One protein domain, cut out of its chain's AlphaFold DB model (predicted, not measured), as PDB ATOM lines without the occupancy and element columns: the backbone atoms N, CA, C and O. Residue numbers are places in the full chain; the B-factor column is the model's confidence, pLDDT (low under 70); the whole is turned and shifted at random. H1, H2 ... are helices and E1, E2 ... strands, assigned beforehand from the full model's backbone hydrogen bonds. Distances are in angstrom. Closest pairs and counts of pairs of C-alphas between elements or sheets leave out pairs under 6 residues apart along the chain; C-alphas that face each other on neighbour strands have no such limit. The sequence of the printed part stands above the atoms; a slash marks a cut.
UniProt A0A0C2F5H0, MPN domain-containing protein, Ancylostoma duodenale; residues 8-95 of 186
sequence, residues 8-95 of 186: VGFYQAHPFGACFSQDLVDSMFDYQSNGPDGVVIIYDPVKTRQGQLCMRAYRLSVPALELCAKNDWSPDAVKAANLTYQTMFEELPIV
ATOM      1  N   VAL A   8      81.150 141.816  73.148       85.75
ATOM      2  CA  VAL A   8      80.021 142.126  72.246       85.75
ATOM      3  C   VAL A   8      79.545 140.932  71.402       85.75
ATOM      4  O   VAL A   8      78.682 141.073  70.538       85.75
ATOM      5  N   GLY A   9      80.099 139.739  71.637       89.75
ATOM      6  CA  GLY A   9      79.677 138.500  70.984       89.75
ATOM      7  C   GLY A   9      80.832 137.579  70.603       89.75
ATOM      8  O   GLY A   9      81.918 137.642  71.181       89.75
ATOM      9  N   PHE A  10      80.592 136.700  69.628       90.75
ATOM     10  CA  PHE A  10      81.537 135.658  69.217       90.75
ATOM     11  C   PHE A  10      81.507 135.413  67.704       90.75
ATOM     12  O   PHE A  10      80.599 135.840  66.990       90.75
ATOM     13  N   TYR A  11      82.521 134.710  67.200       92.75
ATOM     14  CA  TYR A  11      82.598 134.307  65.799       92.75
ATOM     15  C   TYR A  11      82.618 132.785  65.674       92.75
ATOM     16  O   TYR A  11      83.178 132.087  66.520       92.75
ATOM     17  N   GLN A  12      82.051 132.265  64.588       91.81
ATOM     18  CA  GLN A  12      82.090 130.839  64.292       91.81
ATOM     19  C   GLN A  12      82.304 130.586  62.804       91.81
ATOM     20  O   GLN A  12      81.714 131.235  61.939       91.81
ATOM     21  N   ALA A  13      83.154 129.607  62.503       90.50
ATOM     22  CA  ALA A  13      83.374 129.151  61.143       90.50
ATOM     23  C   ALA A  13      82.459 127.961  60.844       90.50
ATOM     24  O   ALA A  13      82.598 126.904  61.460       90.50
ATOM     25  N   HIS A  14      81.562 128.120  59.873       88.56
ATOM     26  CA  HIS A  14      80.670 127.055  59.428       88.56
ATOM     27  C   HIS A  14      80.799 126.846  57.921       88.56
ATOM     28  O   HIS A  14      80.463 127.745  57.143       88.56
ATOM     29  N   PRO A  15      81.260 125.667  57.470       83.31
ATOM     30  CA  PRO A  15      81.285 125.371  56.050       83.31
ATOM     31  C   PRO A  15      79.849 125.277  55.520       83.31
ATOM     32  O   PRO A  15      78.976 124.700  56.168       83.31
ATOM     33  N   PHE A  16      79.606 125.822  54.328       80.56
ATOM     34  CA  PHE A  16      78.310 125.748  53.635       80.56
ATOM     35  C   PHE A  16      77.140 126.454  54.345       80.56
ATOM     36  O   PHE A  16      75.989 126.259  53.961       80.56
ATOM     37  N   GLY A  17      77.407 127.287  55.357       73.50
ATOM     38  CA  GLY A  17      76.381 128.083  56.037       73.50
ATOM     39  C   GLY A  17      75.409 127.293  56.924       73.50
ATOM     40  O   GLY A  17      74.405 127.859  57.352       73.50
ATOM     41  N   ALA A  18      75.696 126.021  57.228       76.38
ATOM     42  CA  ALA A  18      74.938 125.201  58.180       76.38
ATOM     43  C   ALA A  18      75.249 125.629  59.620       76.38
ATOM     44  O   ALA A  18      75.956 124.943  60.349       76.38
ATOM     45  N   CYS A  19      74.794 126.824  59.978       80.38
ATOM     46  CA  CYS A  19      75.181 127.489  61.211       80.38
ATOM     47  C   CYS A  19      74.098 127.481  62.288       80.38
ATOM     48  O   CYS A  19      74.421 127.617  63.457       80.38
ATOM     49  N   PHE A  20      72.832 127.295  61.917       86.19
ATOM     50  CA  PHE A  20      71.717 127.329  62.855       86.19
ATOM     51  C   PHE A  20      71.654 126.026  63.662       86.19
ATOM     52  O   PHE A  20      71.136 125.017  63.183       86.19
ATOM     53  N   SER A  21      72.198 126.056  64.877       87.81
ATOM     54  CA  SER A  21      72.079 124.998  65.882       87.81
ATOM     55  C   SER A  21      71.425 125.538  67.153       87.81
ATOM     56  O   SER A  21      71.390 126.749  67.377       87.81
ATOM     57  N   GLN A  22      70.914 124.637  67.992       88.38
ATOM     58  CA  GLN A  22      70.389 125.010  69.306       88.38
ATOM     59  C   GLN A  22      71.490 125.637  70.173       88.38
ATOM     60  O   GLN A  22      71.301 126.736  70.680       88.38
ATOM     61  N   ASP A  23      72.678 125.026  70.200       90.81
ATOM     62  CA  ASP A  23      73.846 125.551  70.922       90.81
ATOM     63  C   ASP A  23      74.204 126.989  70.513       90.81
ATOM     64  O   ASP A  23      74.644 127.792  71.339       90.81
ATOM     65  N   LEU A  24      74.023 127.327  69.229       90.38
ATOM     66  CA  LEU A  24      74.255 128.679  68.730       90.38
ATOM     67  C   LEU A  24      73.236 129.662  69.319       90.38
ATOM     68  O   LEU A  24      73.621 130.757  69.723       90.38
ATOM     69  N   VAL A  25      71.955 129.288  69.349       90.12
ATOM     70  CA  VAL A  25      70.877 130.120  69.908       90.12
ATOM     71  C   VAL A  25      71.080 130.328  71.403       90.12
ATOM     72  O   VAL A  25      70.993 131.466  71.856       90.12
ATOM     73  N   ASP A  26      71.418 129.268  72.135       90.12
ATOM     74  CA  ASP A  26      71.684 129.327  73.573       90.12
ATOM     75  C   ASP A  26      72.874 130.250  73.860       90.12
ATOM     76  O   ASP A  26      72.780 131.175  74.666       90.12
ATOM     77  N   SER A  27      73.958 130.100  73.091       90.88
ATOM     78  CA  SER A  27      75.114 130.994  73.191       90.88
ATOM     79  C   SER A  27      74.722 132.446  72.899       90.88
ATOM     80  O   SER A  27      75.058 133.342  73.666       90.88
ATOM     81  N   MET A  28      73.995 132.715  71.806       89.94
ATOM     82  CA  MET A  28      73.544 134.075  71.479       89.94
ATOM     83  C   MET A  28      72.673 134.678  72.580       89.94
ATOM     84  O   MET A  28      72.824 135.862  72.880       89.94
ATOM     85  N   PHE A  29      71.787 133.880  73.176       90.44
ATOM     86  CA  PHE A  29      70.946 134.305  74.285       90.44
ATOM     87  C   PHE A  29      71.785 134.718  75.498       90.44
ATOM     88  O   PHE A  29      71.538 135.786  76.059       90.44
ATOM     89  N   ASP A  30      72.815 133.949  75.857       89.31
ATOM     90  CA  ASP A  30      73.710 134.280  76.970       89.31
ATOM     91  C   ASP A  30      74.451 135.607  76.740       89.31
ATOM     92  O   ASP A  30      74.523 136.459  77.632       89.31
ATOM     93  N   TYR A  31      74.973 135.829  75.529       88.31
ATOM     94  CA  TYR A  31      75.659 137.082  75.194       88.31
ATOM     95  C   TYR A  31      74.700 138.275  75.168       88.31
ATOM     96  O   TYR A  31      75.028 139.334  75.699       88.31
ATOM     97  N   GLN A  32      73.502 138.109  74.601       88.19
ATOM     98  CA  GLN A  32      72.522 139.191  74.515       88.19
ATOM     99  C   GLN A  32      71.826 139.505  75.843       88.19
ATOM    100  O   GLN A  32      71.388 140.635  76.054       88.19
ATOM    101  N   SER A  33      71.752 138.534  76.755       83.69
ATOM    102  CA  SER A  33      71.243 138.747  78.113       83.69
ATOM    103  C   SER A  33      72.194 139.605  78.949       83.69
ATOM    104  O   SER A  33      71.743 140.371  79.800       83.69
ATOM    105  N   ASN A  34      73.503 139.506  78.692       81.19
ATOM    106  CA  ASN A  34      74.529 140.302  79.368       81.19
ATOM    107  C   ASN A  34      74.710 141.703  78.759       81.19
ATOM    108  O   ASN A  34      75.157 142.614  79.456       81.19
ATOM    109  N   GLY A  35      74.343 141.899  77.490       78.50
ATOM    110  CA  GLY A  35      74.376 143.200  76.827       78.50
ATOM    111  C   GLY A  35      73.542 143.210  75.543       78.50
ATOM    112  O   GLY A  35      73.616 142.263  74.760       78.50
ATOM    113  N   PRO A  36      72.765 144.274  75.270       73.19
ATOM    114  CA  PRO A  36      71.811 144.287  74.159       73.19
ATOM    115  C   PRO A  36      72.479 144.167  72.782       73.19
ATOM    116  O   PRO A  36      71.826 143.744  71.830       73.19
ATOM    117  N   ASP A  37      73.766 144.494  72.674       81.56
ATOM    118  CA  ASP A  37      74.514 144.560  71.415       81.56
ATOM    119  C   ASP A  37      75.239 143.254  71.049       81.56
ATOM    120  O   ASP A  37      76.141 143.255  70.214       81.56
ATOM    121  N   GLY A  38      74.836 142.123  71.640       87.75
ATOM    122  CA  GLY A  38      75.378 140.807  71.297       87.75
ATOM    123  C   GLY A  38      75.132 140.431  69.827       87.75
ATOM    124  O   GLY A  38      73.980 140.291  69.398       87.75
ATOM    125  N   VAL A  39      76.212 140.228  69.066       91.69
ATOM    126  CA  VAL A  39      76.186 139.836  67.644       91.69
ATOM    127  C   VAL A  39      77.047 138.595  67.415       91.69
ATOM    128  O   VAL A  39      78.135 138.464  67.973       91.69
ATOM    129  N   VAL A  40      76.598 137.694  66.541       92.56
ATOM    130  CA  VAL A  40      77.438 136.601  66.039       92.56
ATOM    131  C   VAL A  40      77.957 136.908  64.641       92.56
ATOM    132  O   VAL A  40      77.217 137.392  63.784       92.56
ATOM    133  N   ILE A  41      79.218 136.570  64.377       92.75
ATOM    134  CA  ILE A  41      79.790 136.603  63.028       92.75
ATOM    135  C   ILE A  41      80.009 135.176  62.536       92.75
ATOM    136  O   ILE A  41      80.749 134.394  63.131       92.75
ATOM    137  N   ILE A  42      79.389 134.847  61.408       93.00
ATOM    138  CA  ILE A  42      79.460 133.529  60.788       93.00
ATOM    139  C   ILE A  42      80.298 133.631  59.524       93.00
ATOM    140  O   ILE A  42      79.943 134.335  58.577       93.00
ATOM    141  N   TYR A  43      81.416 132.914  59.519       92.19
ATOM    142  CA  TYR A  43      82.371 132.883  58.417       92.19
ATOM    143  C   TYR A  43      82.282 131.553  57.665       92.19
ATOM    144  O   TYR A  43      82.350 130.486  58.279       92.19
ATOM    145  N   ASP A  44      82.168 131.603  56.334       89.38
ATOM    146  CA  ASP A  44      82.232 130.407  55.488       89.38
ATOM    147  C   ASP A  44      83.649 130.246  54.894       89.38
ATOM    148  O   ASP A  44      84.005 130.924  53.916       89.38
ATOM    149  N   PRO A  45      84.478 129.332  55.443       86.50
ATOM    150  CA  PRO A  45      85.831 129.101  54.941       86.50
ATOM    151  C   PRO A  45      85.845 128.482  53.540       86.50
ATOM    152  O   PRO A  45      86.823 128.639  52.809       86.50
ATOM    153  N   VAL A  46      84.783 127.772  53.144       83.38
ATOM    154  CA  VAL A  46      84.717 127.087  51.848       83.38
ATOM    155  C   VAL A  46      84.486 128.100  50.736       83.38
ATOM    156  O   VAL A  46      85.200 128.063  49.735       83.38
ATOM    157  N   LYS A  47      83.543 129.027  50.926       79.81
ATOM    158  CA  LYS A  47      83.289 130.118  49.971       79.81
ATOM    159  C   LYS A  47      84.443 131.113  49.911       79.81
ATOM    160  O   LYS A  47      84.860 131.498  48.823       79.81
ATOM    161  N   THR A  48      85.038 131.436  51.058       83.31
ATOM    162  CA  THR A  48      86.188 132.352  51.099       83.31
ATOM    163  C   THR A  48      87.401 131.779  50.377       83.31
ATOM    164  O   THR A  48      88.073 132.493  49.636       83.31
ATOM    165  N   ARG A  49      87.628 130.463  50.466       78.75
ATOM    166  CA  ARG A  49      88.663 129.787  49.673       78.75
ATOM    167  C   ARG A  49      88.408 129.842  48.160       78.75
ATOM    168  O   ARG A  49      89.363 129.754  47.397       78.75
ATOM    169  N   GLN A  50      87.158 129.995  47.727       74.94
ATOM    170  CA  GLN A  50      86.790 130.164  46.313       74.94
ATOM    171  C   GLN A  50      86.959 131.612  45.825       74.94
ATOM    172  O   GLN A  50      86.689 131.907  44.667       74.94
ATOM    173  N   GLY A  51      87.442 132.518  46.680       71.81
ATOM    174  CA  GLY A  51      87.736 133.904  46.317       71.81
ATOM    175  C   GLY A  51      86.617 134.895  46.631       71.81
ATOM    176  O   GLY A  51      86.751 136.064  46.287       71.81
ATOM    177  N   GLN A  52      85.535 134.472  47.297       76.69
ATOM    178  CA  GLN A  52      84.474 135.368  47.767       76.69
ATOM    179  C   GLN A  52      84.436 135.400  49.290       76.69
ATOM    180  O   GLN A  52      84.086 134.402  49.919       76.69
ATOM    181  N   LEU A  53      84.752 136.553  49.886       83.81
ATOM    182  CA  LEU A  53      84.617 136.752  51.326       83.81
ATOM    183  C   LEU A  53      83.144 136.600  51.725       83.81
ATOM    184  O   LEU A  53      82.322 137.468  51.440       83.81
ATOM    185  N   CYS A  54      82.817 135.489  52.380       85.62
ATOM    186  CA  CYS A  54      81.468 135.206  52.843       85.62
ATOM    187  C   CYS A  54      81.444 135.261  54.369       85.62
ATOM    188  O   CYS A  54      81.834 134.313  55.054       85.62
ATOM    189  N   MET A  55      80.999 136.407  54.877       89.50
ATOM    190  CA  MET A  55      80.732 136.640  56.290       89.50
ATOM    191  C   MET A  55      79.313 137.162  56.435       89.50
ATOM    192  O   MET A  55      78.887 138.004  55.646       89.50
ATOM    193  N   ARG A  56      78.591 136.655  57.429       90.88
ATOM    194  CA  ARG A  56      77.242 137.109  57.773       90.88
ATOM    195  C   ARG A  56      77.202 137.406  59.257       90.88
ATOM    196  O   ARG A  56      77.718 136.617  60.046       90.88
ATOM    197  N   ALA A  57      76.630 138.543  59.617       92.75
ATOM    198  CA  ALA A  57      76.442 138.928  61.003       92.75
ATOM    199  C   ALA A  57      74.971 138.740  61.355       92.75
ATOM    200  O   ALA A  57      74.104 139.205  60.613       92.75
ATOM    201  N   TYR A  58      74.700 138.060  62.462       92.25
ATOM    202  CA  TYR A  58      73.339 137.823  62.922       92.25
ATOM    203  C   TYR A  58      73.147 138.285  64.351       92.25
ATOM    204  O   TYR A  58      74.058 138.233  65.182       92.25
ATOM    205  N   ARG A  59      71.913 138.685  64.617       91.56
ATOM    206  CA  ARG A  59      71.397 139.046  65.924       91.56
ATOM    207  C   ARG A  59      70.093 138.285  66.152       91.56
ATOM    208  O   ARG A  59      69.318 138.113  65.211       91.56
ATOM    209  N   LEU A  60      69.839 137.830  67.377       90.75
ATOM    210  CA  LEU A  60      68.511 137.336  67.741       90.75
ATOM    211  C   LEU A  60      67.531 138.516  67.833       90.75
ATOM    212  O   LEU A  60      67.897 139.584  68.337       90.75
ATOM    213  N   SER A  61      66.298 138.336  67.368       90.31
ATOM    214  CA  SER A  61      65.264 139.362  67.520       90.31
ATOM    215  C   SER A  61      64.744 139.442  68.959       90.31
ATOM    216  O   SER A  61      64.774 138.467  69.713       90.31
ATOM    217  N   VAL A  62      64.218 140.609  69.344       88.75
ATOM    218  CA  VAL A  62      63.672 140.841  70.697       88.75
ATOM    219  C   VAL A  62      62.574 139.828  71.077       88.75
ATOM    220  O   VAL A  62      62.656 139.268  72.169       88.75
ATOM    221  N   PRO A  63      61.598 139.496  70.201       88.12
ATOM    222  CA  PRO A  63      60.574 138.498  70.524       88.12
ATOM    223  C   PRO A  63      61.151 137.098  70.759       88.12
ATOM    224  O   PRO A  63      60.668 136.367  71.621       88.12
ATOM    225  N   ALA A  64      62.191 136.719  70.007       87.06
ATOM    226  CA  ALA A  64      62.873 135.445  70.203       87.06
ATOM    227  C   ALA A  64      63.600 135.413  71.554       87.06
ATOM    228  O   ALA A  64      63.548 134.405  72.253       87.06
ATOM    229  N   LEU A  65      64.211 136.532  71.954       88.69
ATOM    230  CA  LEU A  65      64.941 136.639  73.215       88.69
ATOM    231  C   LEU A  65      64.003 136.532  74.421       88.69
ATOM    232  O   LEU A  65      64.312 135.834  75.382       88.69
ATOM    233  N   GLU A  66      62.829 137.162  74.357       88.25
ATOM    234  CA  GLU A  66      61.813 137.052  75.410       88.25
ATOM    235  C   GLU A  66      61.266 135.626  75.562       88.25
ATOM    236  O   GLU A  66      60.998 135.188  76.685       88.25
ATOM    237  N   LEU A  67      61.096 134.899  74.453       87.75
ATOM    238  CA  LEU A  67      60.686 133.494  74.475       87.75
ATOM    239  C   LEU A  67      61.781 132.599  75.066       87.75
ATOM    240  O   LEU A  67      61.476 131.776  75.931       87.75
ATOM    241  N   CYS A  68      63.044 132.809  74.673       86.94
ATOM    242  CA  CYS A  68      64.194 132.119  75.262       86.94
ATOM    243  C   CYS A  68      64.277 132.369  76.776       86.94
ATOM    244  O   CYS A  68      64.410 131.421  77.545       86.94
ATOM    245  N   ALA A  69      64.109 133.621  77.219       87.69
ATOM    246  CA  ALA A  69      64.168 133.988  78.635       87.69
ATOM    247  C   ALA A  69      63.068 133.323  79.476       87.69
ATOM    248  O   ALA A  69      63.295 132.960  80.630       87.69
ATOM    249  N   LYS A  70      61.868 133.157  78.908       86.81
ATOM    250  CA  LYS A  70      60.741 132.468  79.561       86.81
ATOM    251  C   LYS A  70      60.838 130.944  79.460       86.81
ATOM    252  O   LYS A  70      60.100 130.254  80.160       86.81
ATOM    253  N   ASN A  71      61.724 130.432  78.604       85.06
ATOM    254  CA  ASN A  71      61.849 129.021  78.243       85.06
ATOM    255  C   ASN A  71      60.506 128.375  77.831       85.06
ATOM    256  O   ASN A  71      60.262 127.193  78.082       85.06
ATOM    257  N   ASP A  72      59.615 129.162  77.220       85.50
ATOM    258  CA  ASP A  72      58.285 128.724  76.791       85.50
ATOM    259  C   ASP A  72      58.243 128.581  75.267       85.50
ATOM    260  O   ASP A  72      57.878 129.497  74.531       85.50
ATOM    261  N   TRP A  73      58.625 127.395  74.796       83.56
ATOM    262  CA  TRP A  73      58.569 127.009  73.383       83.56
ATOM    263  C   TRP A  73      57.248 126.327  73.007       83.56
ATOM    264  O   TRP A  73      57.199 125.496  72.093       83.56
ATOM    265  N   SER A  74      56.158 126.637  73.715       87.25
ATOM    266  CA  SER A  74      54.844 126.120  73.351       87.25
ATOM    267  C   SER A  74      54.376 126.689  71.997       87.25
ATOM    268  O   SER A  74      54.641 127.854  71.679       87.25
ATOM    269  N   PRO A  75      53.642 125.908  71.178       85.19
ATOM    270  CA  PRO A  75      53.134 126.387  69.890       85.19
ATOM    271  C   PRO A  75      52.269 127.649  70.008       85.19
ATOM    272  O   PRO A  75      52.270 128.488  69.107       85.19
ATOM    273  N   ASP A  76      51.554 127.795  71.126       87.75
ATOM    274  CA  ASP A  76      50.701 128.950  71.397       87.75
ATOM    275  C   ASP A  76      51.526 130.202  71.729       87.75
ATOM    276  O   ASP A  76      51.225 131.275  71.202       87.75
ATOM    277  N   ALA A  77      52.602 130.073  72.516       87.31
ATOM    278  CA  ALA A  77      53.509 131.180  72.829       87.31
ATOM    279  C   ALA A  77      54.267 131.673  71.587       87.31
ATOM    280  O   ALA A  77      54.315 132.876  71.324       87.31
ATOM    281  N   VAL A  78      54.775 130.750  70.763       87.81
ATOM    282  CA  VAL A  78      55.454 131.079  69.496       87.81
ATOM    283  C   VAL A  78      54.504 131.806  68.539       87.81
ATOM    284  O   VAL A  78      54.882 132.798  67.909       87.81
ATOM    285  N   LYS A  79      53.244 131.356  68.465       87.44
ATOM    286  CA  LYS A  79      52.207 132.004  67.656       87.44
ATOM    287  C   LYS A  79      51.834 133.386  68.196       87.44
ATOM    288  O   LYS A  79      51.667 134.307  67.404       87.44
ATOM    289  N   ALA A  80      51.732 133.549  69.515       87.56
ATOM    290  CA  ALA A  80      51.455 134.842  70.143       87.56
ATOM    291  C   ALA A  80      52.582 135.861  69.900       87.56
ATOM    292  O   ALA A  80      52.306 137.037  69.673       87.56
ATOM    293  N   ALA A  81      53.835 135.400  69.879       84.44
ATOM    294  CA  ALA A  81      55.008 136.219  69.579       84.44
ATOM    295  C   ALA A  81      55.198 136.522  68.076       84.44
ATOM    296  O   ALA A  81      56.106 137.270  67.722       84.44
ATOM    297  N   ASN A  82      54.373 135.949  67.184       86.44
ATOM    298  CA  ASN A  82      54.522 136.028  65.723       86.44
ATOM    299  C   ASN A  82      55.937 135.667  65.228       86.44
ATOM    300  O   ASN A  82      56.435 136.217  64.238       86.44
ATOM    301  N   LEU A  83      56.601 134.731  65.913       87.56
ATOM    302  CA  LEU A  83      57.954 134.332  65.559       87.56
ATOM    303  C   LEU A  83      57.923 133.431  64.320       87.56
ATOM    304  O   LEU A  83      57.297 132.373  64.310       87.56
ATOM    305  N   THR A  84      58.609 133.855  63.262       87.00
ATOM    306  CA  THR A  84      58.758 133.105  62.009       87.00
ATOM    307  C   THR A  84      60.242 132.860  61.747       87.00
ATOM    308  O   THR A  84      61.096 133.586  62.251       87.00
ATOM    309  N   TYR A  85      60.577 131.884  60.899       83.56
ATOM    310  CA  TYR A  85      61.966 131.596  60.510       83.56
ATOM    311  C   TYR A  85      62.728 132.818  59.956       83.56
ATOM    312  O   TYR A  85      63.947 132.879  60.072       83.56
ATOM    313  N   GLN A  86      62.025 133.789  59.359       86.12
ATOM    314  CA  GLN A  86      62.617 135.026  58.835       86.12
ATOM    315  C   GLN A  86      62.853 136.083  59.914       86.12
ATOM    316  O   GLN A  86      63.747 136.904  59.768       86.12
ATOM    317  N   THR A  87      62.028 136.093  60.964       86.69
ATOM    318  CA  THR A  87      62.040 137.139  61.996       86.69
ATOM    319  C   THR A  87      62.801 136.719  63.244       86.69
ATOM    320  O   THR A  87      63.030 137.542  64.122       86.69
ATOM    321  N   MET A  88      63.199 135.449  63.350       89.06
ATOM    322  CA  MET A  88      63.985 134.948  64.478       89.06
ATOM    323  C   MET A  88      65.414 135.495  64.488       89.06
ATOM    324  O   MET A  88      65.926 135.843  65.550       89.06
ATOM    325  N   PHE A  89      66.032 135.601  63.310       90.25
ATOM    326  CA  PHE A  89      67.379 136.135  63.145       90.25
ATOM    327  C   PHE A  89      67.344 137.378  62.267       90.25
ATOM    328  O   PHE A  89      66.869 137.337  61.134       90.25
ATOM    329  N   GLU A  90      67.902 138.465  62.778       90.50
ATOM    330  CA  GLU A  90      68.100 139.704  62.041       90.50
ATOM    331  C   GLU A  90      69.523 139.723  61.478       90.50
ATOM    332  O   GLU A  90      70.502 139.571  62.214       90.50
ATOM    333  N   GLU A  91      69.648 139.871  60.159       91.12
ATOM    334  CA  GLU A  91      70.946 139.994  59.494       91.12
ATOM    335  C   GLU A  91      71.419 141.451  59.526       91.12
ATOM    336  O   GLU A  91      70.707 142.365  59.104       91.12
ATOM    337  N   LEU A  92      72.640 141.664  60.015       92.06
ATOM    338  CA  LEU A  92      73.249 142.985  60.151       92.06
ATOM    339  C   LEU A  92      74.216 143.266  58.991       92.06
ATOM    340  O   LEU A  92      75.031 142.403  58.643       92.06
ATOM    341  N   PRO A  93      74.192 144.479  58.403       92.56
ATOM    342  CA  PRO A  93      75.133 144.846  57.355       92.56
ATOM    343  C   PRO A  93      76.550 144.991  57.924       92.56
ATOM    344  O   PRO A  93      76.786 145.731  58.880       92.56
ATOM    345  N   ILE A  94      77.515 144.314  57.301       91.44
ATOM    346  CA  ILE A  94      78.924 144.372  57.700       91.44
ATOM    347  C   ILE A  94      79.625 145.483  56.914       91.44
ATOM    348  O   ILE A  94      79.690 145.439  55.685       91.44
ATOM    349  N   VAL A  95      80.197 146.459  57.623       92.00
ATOM    350  CA  VAL A  95      81.004 147.537  57.032       92.00
ATOM    351  C   VAL A  95      82.444 147.410  57.512       92.00
ATOM    352  O   VAL A  95      82.734 147.599  58.691       92.00
TER     353      VAL A  95
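What this domain is: This is residues 8 to 95 of the 186 residues of the protein "MPN domain-containing protein" of Ancylostoma duodenale (UniProt A0A0C2F5H0). A narrow, strongly twisted sheet of four strands has the longest helix, H1, packed over one face, and short helices lie toward both ends of an elongated outline. H2 is near one end, where E2 leads into E3, while H3 and H4 follow one another out to the other end, and the chain then folds back to add E4 at the sheet's edge. The 88 printed residues hold four named helices and four named strands in the order E1 H1 E2 H2 E3 H3 H4 E4, a mixed class of helices and strands. The sheet is mixed, in the order E1 E2 E3 E4. The whole is only just compact, close to loose, with a radius of gyration of the C-alphas of 14.1 A and spans of 45 by 25 by 22 A.

How they stand to each other: Start at the edge strand E1, residues 9 to 13, and look for E2, residues 39 to 43, its parallel neighbour at 15 degrees; N 12 and O 41 are 2.9 A apart, within hydrogen-bond range. E3, residues 55 to 60, is antiparallel to E2 at 150 degrees, with N 42 and O 56 at 2.8 A. The other edge strand, E4, residues 89 to 92, is antiparallel to E3 at 132 degrees, with N 90 and O 59 at 2.8 A. H1, residues 22 to 34, is on the sheet at a height of 8.1 A, over E2 and along the strands, at 23 degrees to E2 on the local plane; this makes two layers, a helix on one face of a sheet. The closest C-alphas of H1 and E2 are those of Met 28 and Val 40, 7.2 A. E1, H1 and E2 form a strand-helix-strand unit, two parallel strands joined through a helix, with a right-handed crossover. H2, residues 45 to 49, only grazes the sheet, with residues 45 to 48. H3, residues 62 to 70, is close to H1 but not clearly touching, about perpendicular at 83 degrees; the closest C-alphas are those of Phe 29 and Leu 65, 6.5 A. H4, residues 75 to 80, is close to H3 but not clearly touching, at a steep tilt of 45 degrees, opposite ways; Leu 67 and Val 78 have the closest C-alphas, 7.6 A. H3 and H4 are not on the sheet. In H1, H2, H3 and H4 every O i to N i+4 pair is within hydrogen-bond range.

Where its parts are: Find C-alpha 9 at (79.677, 138.500, 70.984), where E1 begins its 14.1 A. From C-alpha 22 at (70.389, 125.010, 69.306), H1 runs 18.8 A. E2 measures 13.1 A, E3 16.8 A and H3 12.5 A; H2 and H4 are shorter. E4 ends at C-alpha 92, (73.249, 142.985, 60.151).

The domain as a whole: Look at Gly 51 and Asp 76 for the two C-alphas farthest apart, 45.0 A. The printed part has no cut, and no link is long. The mean pLDDT of the printed part of this model is 86.9, and no printed residue is under 70.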